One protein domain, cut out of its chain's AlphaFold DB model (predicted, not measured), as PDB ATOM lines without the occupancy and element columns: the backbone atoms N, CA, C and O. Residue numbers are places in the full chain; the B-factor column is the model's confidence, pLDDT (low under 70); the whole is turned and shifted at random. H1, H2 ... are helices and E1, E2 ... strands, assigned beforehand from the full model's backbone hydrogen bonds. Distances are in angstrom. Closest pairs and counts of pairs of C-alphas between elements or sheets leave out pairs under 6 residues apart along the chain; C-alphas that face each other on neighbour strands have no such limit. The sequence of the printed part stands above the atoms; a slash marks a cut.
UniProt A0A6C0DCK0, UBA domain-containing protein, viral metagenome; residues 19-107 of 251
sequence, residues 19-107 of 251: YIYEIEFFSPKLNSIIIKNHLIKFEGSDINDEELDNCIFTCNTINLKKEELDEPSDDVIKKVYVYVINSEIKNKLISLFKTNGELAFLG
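Overview. This is residues 19 to 107 of the 251 residues of the protein "UBA domain-containing protein" of viral metagenome (UniProt A0A6C0DCK0). Two small strand pairs, E1 with E4 and the hairpin of E2 and E3, are bridged by the helix H3, whose residues 94 to 100 come near E1 and residues 89 to 93 near E3. H1 comes near E2 with residues 32 to 36, the short H2 is next to H1, and a long loop, residues 60 to 79, joins E2 to E3. The printed part has 89 residues, with named elements in the order E1 H1 H2 E2 E3 H3 E4; both two-stranded sheets are antiparallel and the class is mixed. It is compact, with a radius of gyration of the C-alphas of 13.1 A and spans of 34 by 33 by 23 A.

Arrangement. E1, residues 19 to 22, is the antiparallel neighbour of E4, residues 102 to 106; N 22 and O 102 are 3.0 A apart, within hydrogen-bond range. The closest C-alphas of E1 and H3, residues 87 to 100, are those of Tyr 21 and Phe 97, 5.8 A apart. H1, residues 32 to 41, and H2, residues 49 to 53, only just touch, with 3 pairs of C-alphas within 8 A; the closest are Lys 36 and Leu 52, 6.5 A. E2, residues 55 to 59, and E3, residues 80 to 84, form a hairpin, with N 58 and O 81 within hydrogen-bond range at 2.9 A. H2 and H3 are close but not clearly touching, the C-alphas of Glu 51 and Ile 89 being closest at 6.6 A. In H1, H2 and H3 every O i to N i+4 pair is within hydrogen-bond range.

Along the chain. E1 begins at C-alpha 19 (16.324, 3.654, 13.975) and is 9.9 A long. H1 measures 14.4 A, H2 6.3 A, E2 13.2 A and E3 13.0 A. H3, 19.9 A, begins at C-alpha 87 (26.402, 7.697, -0.349). E4, 12.7 A, ends at C-alpha 106 (13.940, -1.747, 17.249).

Size, cuts and confidence. The C-alphas farthest apart, Glu 67 and Gly 107, are 36.8 A apart. The printed part has no cut; the link from E2 to E3, 20 residues, is long. The mean pLDDT of the printed part is 73.1, with 31 residues under 70, among them residues 66 to 78 and 102 to 107.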
ATOM      1  N   TYR A  19      17.497   2.919  14.438       53.72
ATOM      2  CA  TYR A  19      16.324   3.654  13.975       53.72
ATOM      3  C   TYR A  19      15.869   3.071  12.642       53.72
ATOM      4  O   TYR A  19      16.668   2.962  11.713       53.72
ATOM      5  N   ILE A  20      14.600   2.681  12.563       62.16
ATOM      6  CA  ILE A  20      13.949   2.287  11.315       62.16
ATOM      7  C   ILE A  20      12.899   3.345  10.998       62.16
ATOM      8  O   ILE A  20      12.173   3.776  11.891       62.16
ATOM      9  N   TYR A  21      12.834   3.751   9.735       66.38
ATOM     10  CA  TYR A  21      11.793   4.633   9.221       66.38
ATOM     11  C   TYR A  21      10.956   3.840   8.222       66.38
ATOM     12  O   TYR A  21      11.493   3.335   7.238       66.38
ATOM     13  N   GLU A  22       9.663   3.695   8.490       66.75
ATOM     14  CA  GLU A  22       8.746   2.949   7.624       66.75
ATOM     15  C   GLU A  22       7.849   3.940   6.861       66.75
ATOM     16  O   GLU A  22       7.232   4.805   7.474       66.75
ATOM     17  N   ILE A  23       7.783   3.831   5.528       69.00
ATOM     18  CA  ILE A  23       6.819   4.576   4.700       69.00
ATOM     19  C   ILE A  23       5.745   3.600   4.236       69.00
ATOM     20  O   ILE A  23       6.023   2.660   3.498       69.00
ATOM     21  N   GLU A  24       4.497   3.832   4.617       69.25
ATOM     22  CA  GLU A  24       3.377   3.047   4.108       69.25
ATOM     23  C   GLU A  24       2.822   3.688   2.831       69.25
ATOM     24  O   GLU A  24       2.437   4.853   2.823       69.25
ATOM     25  N   PHE A  25       2.758   2.927   1.736       68.88
ATOM     26  CA  PHE A  25       2.012   3.334   0.546       68.88
ATOM     27  C   PHE A  25       1.202   2.173  -0.019       68.88
ATOM     28  O   PHE A  25       1.314   1.038   0.431       68.88
ATOM     29  N   PHE A  26       0.316   2.448  -0.972       70.06
ATOM     30  CA  PHE A  26      -0.623   1.456  -1.486       70.06
ATOM     31  C   PHE A  26      -0.457   1.305  -2.991       70.06
ATOM     32  O   PHE A  26      -0.566   2.283  -3.722       70.06
ATOM     33  N   SER A  27      -0.227   0.074  -3.449       68.25
ATOM     34  CA  SER A  27      -0.128  -0.243  -4.870       68.25
ATOM     35  C   SER A  27      -0.843  -1.563  -5.180       68.25
ATOM     36  O   SER A  27      -0.783  -2.490  -4.372       68.25
ATOM     37  N   PRO A  28      -1.521  -1.684  -6.336       64.00
ATOM     38  CA  PRO A  28      -2.077  -2.951  -6.804       64.00
ATOM     39  C   PRO A  28      -1.007  -3.958  -7.250       64.00
ATOM     40  O   PRO A  28      -1.264  -5.157  -7.228       64.00
ATOM     41  N   LYS A  29       0.191  -3.497  -7.637       72.19
ATOM     42  CA  LYS A  29       1.273  -4.345  -8.156       72.19
ATOM     43  C   LYS A  29       2.602  -4.057  -7.461       72.19
ATOM     44  O   LYS A  29       2.854  -2.938  -7.008       72.19
ATOM     45  N   LEU A  30       3.467  -5.068  -7.389       74.12
ATOM     46  CA  LEU A  30       4.811  -4.938  -6.828       74.12
ATOM     47  C   LEU A  30       5.865  -5.131  -7.921       74.12
ATOM     48  O   LEU A  30       6.199  -6.261  -8.268       74.12
ATOM     49  N   ASN A  31       6.411  -4.031  -8.426       79.56
ATOM     50  CA  ASN A  31       7.586  -4.023  -9.295       79.56
ATOM     51  C   ASN A  31       8.461  -2.803  -8.968       79.56
ATOM     52  O   ASN A  31       8.043  -1.904  -8.234       79.56
ATOM     53  N   SER A  32       9.686  -2.789  -9.488       79.25
ATOM     54  CA  SER A  32      10.631  -1.691  -9.240       79.25
ATOM     55  C   SER A  32      10.104  -0.338  -9.736       79.25
ATOM     56  O   SER A  32      10.203   0.644  -9.008       79.25
ATOM     57  N   ILE A  33       9.472  -0.293 -10.911       82.62
ATOM     58  CA  ILE A  33       8.966   0.935 -11.550       82.62
ATOM     59  C   ILE A  33       7.963   1.661 -10.647       82.62
ATOM     60  O   ILE A  33       8.076   2.860 -10.408       82.62
ATOM     61  N   ILE A  34       6.997   0.932 -10.094       80.81
ATOM     62  CA  ILE A  34       5.972   1.513  -9.227       80.81
ATOM     63  C   ILE A  34       6.601   2.092  -7.960       80.81
ATOM     64  O   ILE A  34       6.224   3.177  -7.521       80.81
ATOM     65  N   ILE A  35       7.580   1.393  -7.386       81.06
ATOM     66  CA  ILE A  35       8.272   1.858  -6.182       81.06
ATOM     67  C   ILE A  35       9.024   3.151  -6.475       81.06
ATOM     68  O   ILE A  35       8.919   4.095  -5.696       81.06
ATOM     69  N   LYS A  36       9.723   3.225  -7.611       86.31
ATOM     70  CA  LYS A  36      10.430   4.439  -8.025       86.31
ATOM     71  C   LYS A  36       9.490   5.617  -8.216       86.31
ATOM     72  O   LYS A  36       9.702   6.669  -7.621       86.31
ATOM     73  N   ASN A  37       8.392   5.403  -8.937       83.75
ATOM     74  CA  ASN A  37       7.373   6.426  -9.152       83.75
ATOM     75  C   ASN A  37       6.793   6.951  -7.834       83.75
ATOM     76  O   ASN A  37       6.524   8.142  -7.715       83.75
ATOM     77  N   HIS A  38       6.608   6.087  -6.833       82.44
ATOM     78  CA  HIS A  38       6.195   6.532  -5.504       82.44
ATOM     79  C   HIS A  38       7.288   7.329  -4.784       82.44
ATOM     80  O   HIS A  38       6.977   8.371  -4.218       82.44
ATOM     81  N   LEU A  39       8.551   6.890  -4.838       83.12
ATOM     82  CA  LEU A  39       9.681   7.601  -4.225       83.12
ATOM     83  C   LEU A  39       9.880   9.011  -4.796       83.12
ATOM     84  O   LEU A  39      10.166   9.936  -4.039       83.12
ATOM     85  N   ILE A  40       9.671   9.192  -6.100       85.69
ATOM     86  CA  ILE A  40       9.750  10.502  -6.767       85.69
ATOM     87  C   ILE A  40       8.569  11.401  -6.364       85.69
ATOM     88  O   ILE A  40       8.724  12.608  -6.229       85.69
ATOM     89  N   LYS A  41       7.382  10.822  -6.143       83.31
ATOM     90  CA  LYS A  41       6.154  11.571  -5.820       83.31
ATOM     91  C   LYS A  41       6.042  12.026  -4.363       83.31
ATOM     92  O   LYS A  41       5.130  12.792  -4.060       83.31
ATOM     93  N   PHE A  42       6.894  11.545  -3.459       80.75
ATOM     94  CA  PHE A  42       6.868  12.006  -2.071       80.75
ATOM     95  C   PHE A  42       7.278  13.476  -1.968       80.75
ATOM     96  O   PHE A  42       8.170  13.951  -2.671       80.75
ATOM     97  N   GLU A  43       6.628  14.196  -1.058       68.19
ATOM     98  CA  GLU A  43       6.922  15.602  -0.812       68.19
ATOM     99  C   GLU A  43       8.366  15.756  -0.299       68.19
ATOM    100  O   GLU A  43       8.808  15.034   0.602       68.19
ATOM    101  N   GLY A  44       9.118  16.679  -0.910       68.94
ATOM    102  CA  GLY A  44      10.535  16.898  -0.601       68.94
ATOM    103  C   GLY A  44      11.490  15.841  -1.170       68.94
ATOM    104  O   GLY A  44      12.597  15.689  -0.653       68.94
ATOM    105  N   SER A  45      11.073  15.085  -2.192       78.44
ATOM    106  CA  SER A  45      11.968  14.186  -2.925       78.44
ATOM    107  C   SER A  45      12.885  14.961  -3.873       78.44
ATOM    108  O   SER A  45      12.434  15.489  -4.884       78.44
ATOM    109  N   ASP A  46      14.183  14.977  -3.569       85.00
ATOM    110  CA  ASP A  46      15.245  15.476  -4.462       85.00
ATOM    111  C   ASP A  46      15.910  14.333  -5.259       85.00
ATOM    112  O   ASP A  46      17.057  14.451  -5.705       85.00
ATOM    113  N   ILE A  47      15.231  13.186  -5.361       86.19
ATOM    114  CA  ILE A  47      15.720  11.992  -6.054       86.19
ATOM    115  C   ILE A  47      15.087  11.903  -7.437       86.19
ATOM    116  O   ILE A  47      13.863  11.958  -7.566       86.19
ATOM    117  N   ASN A  48      15.918  11.704  -8.457       88.19
ATOM    118  CA  ASN A  48      15.465  11.482  -9.828       88.19
ATOM    119  C   ASN A  48      15.460   9.984 -10.213       88.19
ATOM    120  O   ASN A  48      15.892   9.119  -9.448       88.19
ATOM    121  N   ASP A  49      14.930   9.666 -11.396       86.12
ATOM    122  CA  ASP A  49      14.784   8.273 -11.846       86.12
ATOM    123  C   ASP A  49      16.138   7.590 -12.123       86.12
ATOM    124  O   ASP A  49      16.338   6.436 -11.740       86.12
ATOM    125  N   GLU A  50      17.110   8.328 -12.670       87.12
ATOM    126  CA  GLU A  50      18.481   7.847 -12.922       87.12
ATOM    127  C   GLU A  50      19.203   7.448 -11.620       87.12
ATOM    128  O   GLU A  50      19.896   6.432 -11.536       87.12
ATOM    129  N   GLU A  51      19.007   8.214 -10.548       86.31
ATOM    130  CA  GLU A  51      19.514   7.879  -9.218       86.31
ATOM    131  C   GLU A  51      18.852   6.601  -8.680       86.31
ATOM    132  O   GLU A  51      19.502   5.767  -8.040       86.31
ATOM    133  N   LEU A  52      17.570   6.388  -8.973       86.31
ATOM    134  CA  LEU A  52      16.853   5.185  -8.560       86.31
ATOM    135  C   LEU A  52      17.182   3.954  -9.411       86.31
ATOM    136  O   LEU A  52      17.000   2.835  -8.930       86.31
ATOM    137  N   ASP A  53      17.684   4.110 -10.637       84.94
ATOM    138  CA  ASP A  53      18.274   3.009 -11.415       84.94
ATOM    139  C   ASP A  53      19.508   2.407 -10.734       84.94
ATOM    140  O   ASP A  53      19.741   1.203 -10.829       84.94
ATOM    141  N   ASN A  54      20.223   3.201  -9.936       84.69
ATOM    142  CA  ASN A  54      21.351   2.736  -9.126       84.69
ATOM    143  C   ASN A  54      20.931   2.048  -7.810       84.69
ATOM    144  O   ASN A  54      21.783   1.678  -6.993       84.69
ATOM    145  N   CYS A  55      19.627   1.880  -7.578       82.69
ATOM    146  CA  CYS A  55      19.078   1.245  -6.386       82.69
ATOM    147  C   CYS A  55      18.597  -0.181  -6.684       82.69
ATOM    148  O   CYS A  55      17.863  -0.428  -7.640       82.69
ATOM    149  N   ILE A  56      18.932  -1.129  -5.805       81.94
ATOM    150  CA  ILE A  56      18.417  -2.501  -5.890       81.94
ATOM    151  C   ILE A  56      17.237  -2.645  -4.932       81.94
ATOM    152  O   ILE A  56      17.398  -2.574  -3.712       81.94
ATOM    153  N   PHE A  57      16.057  -2.902  -5.493       81.88
ATOM    154  CA  PHE A  57      14.830  -3.166  -4.749       81.88
ATOM    155  C   PHE A  57      14.631  -4.669  -4.589       81.88
ATOM    156  O   PHE A  57      14.599  -5.412  -5.570       81.88
ATOM    157  N   THR A  58      14.456  -5.135  -3.358       75.62
ATOM    158  CA  THR A  58      14.217  -6.557  -3.080       75.62
ATOM    159  C   THR A  58      13.010  -6.727  -2.178       75.62
ATOM    160  O   THR A  58      12.833  -5.974  -1.226       75.62
ATOM    161  N   CYS A  59      12.187  -7.731  -2.453       74.62
ATOM    162  CA  CYS A  59      11.116  -8.160  -1.563       74.62
ATOM    163  C   CYS A  59      11.381  -9.612  -1.170       74.62
ATOM    164  O   CYS A  59      11.480 -10.486  -2.034       74.62
ATOM    165  N   ASN A  60      11.472  -9.891   0.131       71.56
ATOM    166  CA  ASN A  60      11.904 -11.192   0.654       71.56
ATOM    167  C   ASN A  60      13.291 -11.597   0.111       71.56
ATOM    168  O   ASN A  60      14.295 -11.011   0.499       71.56
ATOM    169  N   THR A  61      13.350 -12.596  -0.772       65.50
ATOM    170  CA  THR A  61      14.580 -13.092  -1.415       65.50
ATOM    171  C   THR A  61      14.603 -12.827  -2.921       65.50
ATOM    172  O   THR A  61      15.418 -13.417  -3.625       65.50
ATOM    173  N   ILE A  62      13.675 -12.013  -3.435       71.88
ATOM    174  CA  ILE A  62      13.497 -11.784  -4.869       71.88
ATOM    175  C   ILE A  62      13.834 -10.328  -5.183       71.88
ATOM    176  O   ILE A  62      13.253  -9.407  -4.602       71.88
ATOM    177  N   ASN A  63      14.758 -10.131  -6.122       76.62
ATOM    178  CA  ASN A  63      15.021  -8.820  -6.705       76.62
ATOM    179  C   ASN A  63      13.814  -8.419  -7.552       76.62
ATOM    180  O   ASN A  63      13.406  -9.159  -8.450       76.62
ATOM    181  N   LEU A  64      13.245  -7.256  -7.258       76.38
ATOM    182  CA  LEU A  64      12.131  -6.719  -8.018       76.38
ATOM    183  C   LEU A  64      12.670  -6.220  -9.356       76.38
ATOM    184  O   LEU A  64      13.395  -5.228  -9.413       76.38
ATOM    185  N   LYS A  65      12.336  -6.932 -10.432       76.56
ATOM    186  CA  LYS A  65      12.661  -6.521 -11.798       76.56
ATOM    187  C   LYS A  65      11.638  -5.497 -12.312       76.56
ATOM    188  O   LYS A  65      10.741  -5.069 -11.577       76.56
ATOM    189  N   LYS A  66      11.830  -5.039 -13.555       66.12
ATOM    190  CA  LYS A  66      10.842  -4.226 -14.288       66.12
ATOM    191  C   LYS A  66       9.582  -5.043 -14.606       66.12
ATOM    192  O   LYS A  66       8.481  -4.509 -14.559       66.12
ATOM    193  N   GLU A  67       9.761  -6.337 -14.860       61.94
ATOM    194  CA  GLU A  67       8.687  -7.300 -15.103       61.94
ATOM    195  C   GLU A  67       7.833  -7.522 -13.848       61.94
ATOM    196  O   GLU A  67       8.331  -7.524 -12.717       61.94
ATOM    197  N   GLU A  68       6.528  -7.678 -14.062       59.28
ATOM    198  CA  GLU A  68       5.545  -7.850 -12.998       59.28
ATOM    199  C   GLU A  68       5.757  -9.188 -12.277       59.28
ATOM    200  O   GLU A  68       5.916 -10.236 -12.899       59.28
ATOM    201  N   LEU A  69       5.762  -9.162 -10.943       58.06
ATOM    202  CA  LEU A  69       5.577 -10.377 -10.154       58.06
ATOM    203  C   LEU A  69       4.077 -10.661 -10.075       58.06
ATOM    204  O   LEU A  69       3.347  -9.873  -9.465       58.06
ATOM    205  N   ASP A  70       3.646 -11.779 -10.667       50.88
ATOM    206  CA  ASP A  70       2.255 -12.227 -10.607       50.88
ATOM    207  C   ASP A  70       1.789 -12.451  -9.159       50.88
ATOM    208  O   ASP A  70       2.463 -13.072  -8.331       50.88
ATOM    209  N   GLU A  71       0.614 -11.869  -8.915       53.56
ATOM    210  CA  GLU A  71      -0.337 -11.975  -7.805       53.56
ATOM    211  C   GLU A  71       0.215 -12.003  -6.360       53.56
ATOM    212  O   GLU A  71       0.653 -13.035  -5.839       53.56
ATOM    213  N   PRO A  72       0.107 -10.890  -5.602       49.50
ATOM    214  CA  PRO A  72       0.071 -10.991  -4.149       49.50
ATOM    215  C   PRO A  72      -1.214 -11.716  -3.713       49.50
ATOM    216  O   PRO A  72      -2.306 -11.211  -3.941       49.50
ATOM    217  N   SER A  73      -1.081 -12.857  -3.025       49.44
ATOM    218  CA  SER A  73      -2.173 -13.385  -2.198       49.44
ATOM    219  C   SER A  73      -2.562 -12.349  -1.138       49.44
ATOM    220  O   SER A  73      -1.676 -11.692  -0.577       49.44
ATOM    221  N   ASP A  74      -3.857 -12.235  -0.856       49.72
ATOM    222  CA  ASP A  74      -4.453 -11.220   0.017       49.72
ATOM    223  C   ASP A  74      -3.773 -11.068   1.403       49.72
ATOM    224  O   ASP A  74      -3.241 -12.019   1.979       49.72
ATOM    225  N   ASP A  75      -3.801  -9.834   1.928       53.41
ATOM    226  CA  ASP A  75      -3.463  -9.411   3.304       53.41
ATOM    227  C   ASP A  75      -2.018  -9.575   3.829       53.41
ATOM    228  O   ASP A  75      -1.770  -9.455   5.035       53.41
ATOM    229  N   VAL A  76      -1.011  -9.756   2.967       59.38
ATOM    230  CA  VAL A  76       0.392  -9.852   3.423       59.38
ATOM    231  C   VAL A  76       1.136  -8.517   3.313       59.38
ATOM    232  O   VAL A  76       1.424  -8.028   2.221       59.38
ATOM    233  N   ILE A  77       1.550  -7.965   4.459       62.47
ATOM    234  CA  ILE A  77       2.517  -6.857   4.534       62.47
ATOM    235  C   ILE A  77       3.854  -7.312   3.928       62.47
ATOM    236  O   ILE A  77       4.533  -8.180   4.485       62.47
ATOM    237  N   LYS A  78       4.254  -6.715   2.800       68.75
ATOM    238  CA  LYS A  78       5.501  -7.038   2.093       68.75
ATOM    239  C   LYS A  78       6.586  -6.010   2.397       68.75
ATOM    240  O   LYS A  78       6.458  -4.844   2.059       68.75
ATOM    241  N   LYS A  79       7.700  -6.442   2.990       71.69
ATOM    242  CA  LYS A  79       8.849  -5.557   3.225       71.69
ATOM    243  C   LYS A  79       9.706  -5.465   1.969       71.69
ATOM    244  O   LYS A  79      10.132  -6.501   1.457       71.69
ATOM    245  N   VAL A  80       9.981  -4.242   1.516       73.81
ATOM    246  CA  VAL A  80      10.948  -3.990   0.448       73.81
ATOM    247  C   VAL A  80      12.208  -3.378   1.026       73.81
ATOM    248  O   VAL A  80      12.166  -2.339   1.674       73.81
ATOM    249  N   TYR A  81      13.335  -4.016   0.749       74.31
ATOM    250  CA  TYR A  81      14.655  -3.509   1.084       74.31
ATOM    251  C   TYR A  81      15.248  -2.817  -0.138       74.31
ATOM    252  O   TYR A  81      15.208  -3.365  -1.242       74.31
ATOM    253  N   VAL A  82      15.806  -1.631   0.085       78.31
ATOM    254  CA  VAL A  82      16.495  -0.825  -0.921       78.31
ATOM    255  C   VAL A  82      17.963  -0.808  -0.557       78.31
ATOM    256  O   VAL A  82      18.339  -0.363   0.528       78.31
ATOM    257  N   TYR A  83      18.776  -1.318  -1.470       74.88
ATOM    258  CA  TYR A  83      20.223  -1.297  -1.357       74.88
ATOM    259  C   TYR A  83      20.771  -0.231  -2.288       74.88
ATOM    260  O   TYR A  83      20.415  -0.184  -3.465       74.88
ATOM    261  N   VAL A  84      21.647   0.608  -1.744       80.12
ATOM    262  CA  VAL A  84      22.278   1.712  -2.462       80.12
ATOM    263  C   VAL A  84      23.751   1.731  -2.104       80.12
ATOM    264  O   VAL A  84      24.104   1.666  -0.925       80.12
ATOM    265  N   ILE A  85      24.596   1.810  -3.127       75.75
ATOM    266  CA  ILE A  85      26.052   1.909  -2.972       75.75
ATOM    267  C   ILE A  85      26.464   3.380  -2.837       75.75
ATOM    268  O   ILE A  85      27.298   3.719  -2.001       75.75
ATOM    269  N   ASN A  86      25.841   4.265  -3.620       83.44
ATOM    270  CA  ASN A  86      26.141   5.691  -3.623       83.44
ATOM    271  C   ASN A  86      25.700   6.369  -2.306       83.44
ATOM    272  O   ASN A  86      24.531   6.319  -1.910       83.44
ATOM    273  N   SER A  87      26.647   7.031  -1.633       80.31
ATOM    274  CA  SER A  87      26.402   7.697  -0.349       80.31
ATOM    275  C   SER A  87      25.485   8.920  -0.454       80.31
ATOM    276  O   SER A  87      24.784   9.224   0.511       80.31
ATOM    277  N   GLU A  88      25.477   9.628  -1.580       84.69
ATOM    278  CA  GLU A  88      24.614  10.794  -1.797       84.69
ATOM    279  C   GLU A  88      23.156  10.355  -1.927       84.69
ATOM    280  O   GLU A  88      22.301  10.824  -1.174       84.69
ATOM    281  N   ILE A  89      22.897   9.356  -2.776       84.31
ATOM    282  CA  ILE A  89      21.568   8.751  -2.955       84.31
ATOM    283  C   ILE A  89      21.072   8.166  -1.627       84.31
ATOM    284  O   ILE A  89      19.928   8.386  -1.228       84.31
ATOM    285  N   LYS A  90      21.953   7.490  -0.876       81.81
ATOM    286  CA  LYS A  90      21.646   6.994   0.473       81.81
ATOM    287  C   LYS A  90      21.178   8.118   1.403       81.81
ATOM    288  O   LYS A  90      20.192   7.939   2.116       81.81
ATOM    289  N   ASN A  91      21.866   9.257   1.415       81.88
ATOM    290  CA  ASN A  91      21.508  10.386   2.274       81.88
ATOM    291  C   ASN A  91      20.182  11.030   1.853       81.88
ATOM    292  O   ASN A  91      19.357  11.313   2.722       81.88
ATOM    293  N   LYS A  92      19.947  11.202   0.546       85.81
ATOM    294  CA  LYS A  92      18.667  11.698   0.021       85.81
ATOM    295  C   LYS A  92      17.508  10.788   0.421       85.81
ATOM    296  O   LYS A  92      16.507  11.270   0.944       85.81
ATOM    297  N   LEU A  93      17.678   9.470   0.273       81.19
ATOM    298  CA  LEU A  93      16.685   8.488   0.702       81.19
ATOM    299  C   LEU A  93      16.429   8.621   2.204       81.19
ATOM    300  O   LEU A  93      15.285   8.775   2.609       81.19
ATOM    301  N   ILE A  94      17.470   8.642   3.043       77.50
ATOM    302  CA  ILE A  94      17.313   8.809   4.500       77.50
ATOM    303  C   ILE A  94      16.505  10.069   4.842       77.50
ATOM    304  O   ILE A  94      15.642  10.007   5.718       77.50
ATOM    305  N   SER A  95      16.772  11.196   4.181       81.25
ATOM    306  CA  SER A  95      16.009  12.433   4.378       81.25
ATOM    307  C   SER A  95      14.546  12.263   3.976       81.25
ATOM    308  O   SER A  95      13.667  12.580   4.774       81.25
ATOM    309  N   LEU A  96      14.281  11.670   2.808       83.06
ATOM    310  CA  LEU A  96      12.930  11.347   2.344       83.06
ATOM    311  C   LEU A  96      12.156  10.520   3.384       83.06
ATOM    312  O   LEU A  96      11.025  10.858   3.727       83.06
ATOM    313  N   PHE A  97      12.789   9.474   3.926       77.19
ATOM    314  CA  PHE A  97      12.208   8.586   4.940       77.19
ATOM    315  C   PHE A  97      11.975   9.274   6.281       77.19
ATOM    316  O   PHE A  97      10.998   8.969   6.954       77.19
ATOM    317  N   LYS A  98      12.841  10.205   6.684       75.56
ATOM    318  CA  LYS A  98      12.632  10.998   7.903       75.56
ATOM    319  C   LYS A  98      11.460  11.960   7.777       75.56
ATOM    320  O   LYS A  98      10.783  12.201   8.770       75.56
ATOM    321  N   THR A  99      11.260  12.519   6.588       80.81
ATOM    322  CA  THR A  99      10.185  13.478   6.319       80.81
ATOM    323  C   THR A  99       8.836  12.780   6.163       80.81
ATOM    324  O   THR A  99       7.842  13.255   6.697       80.81
ATOM    325  N   ASN A 100       8.807  11.645   5.460       76.94
ATOM    326  CA  ASN A 100       7.565  10.992   5.035       76.94
ATOM    327  C   ASN A 100       7.247   9.687   5.791       76.94
ATOM    328  O   ASN A 100       6.168   9.129   5.607       76.94
ATOM    329  N   GLY A 101       8.180   9.161   6.590       71.06
ATOM    330  CA  GLY A 101       8.048   7.872   7.273       71.06
ATOM    331  C   GLY A 101       7.845   7.982   8.784       71.06
ATOM    332  O   GLY A 101       8.260   8.944   9.429       71.06
ATOM    333  N   GLU A 102       7.247   6.946   9.367       68.56
ATOM    334  CA  GLU A 102       7.066   6.819  10.812       68.56
ATOM    335  C   GLU A 102       8.293   6.181  11.477       68.56
ATOM    336  O   GLU A 102       8.912   5.250  10.950       68.56
ATOM    337  N   LEU A 103       8.649   6.675  12.668       63.50
ATOM    338  CA  LEU A 103       9.770   6.159  13.451       63.50
ATOM    339  C   LEU A 103       9.387   4.829  14.123       63.50
ATOM    340  O   LEU A 103       8.648   4.809  15.106       63.50
ATOM    341  N   ALA A 104       9.965   3.725  13.657       58.25
ATOM    342  CA  ALA A 104       9.844   2.416  14.286       58.25
ATOM    343  C   ALA A 104      11.086   2.114  15.146       58.25
ATOM    344  O   ALA A 104      12.219   2.048  14.658       58.25
ATOM    345  N   PHE A 105      10.886   1.901  16.450       52.03
ATOM    346  CA  PHE A 105      11.959   1.488  17.359       52.03
ATOM    347  C   PHE A 105      12.204  -0.025  17.268       52.03
ATOM    348  O   PHE A 105      11.336  -0.833  17.605       52.03
ATOM    349  N   LEU A 106      13.429  -0.419  16.914       49.59
ATOM    350  CA  LEU A 106      13.940  -1.747  17.249       49.59
ATOM    351  C   LEU A 106      14.428  -1.708  18.696       49.59
ATOM    352  O   LEU A 106      15.493  -1.163  18.989       49.59
ATOM    353  N   GLY A 107      13.652  -2.294  19.608       40.22
ATOM    354  CA  GLY A 107      14.136  -2.555  20.958       40.22
ATOM    355  C   GLY A 107      15.405  -3.417  20.931       40.22
ATOM    356  O   GLY A 107      15.672  -4.137  19.967       40.22
TER     357      GLY A 107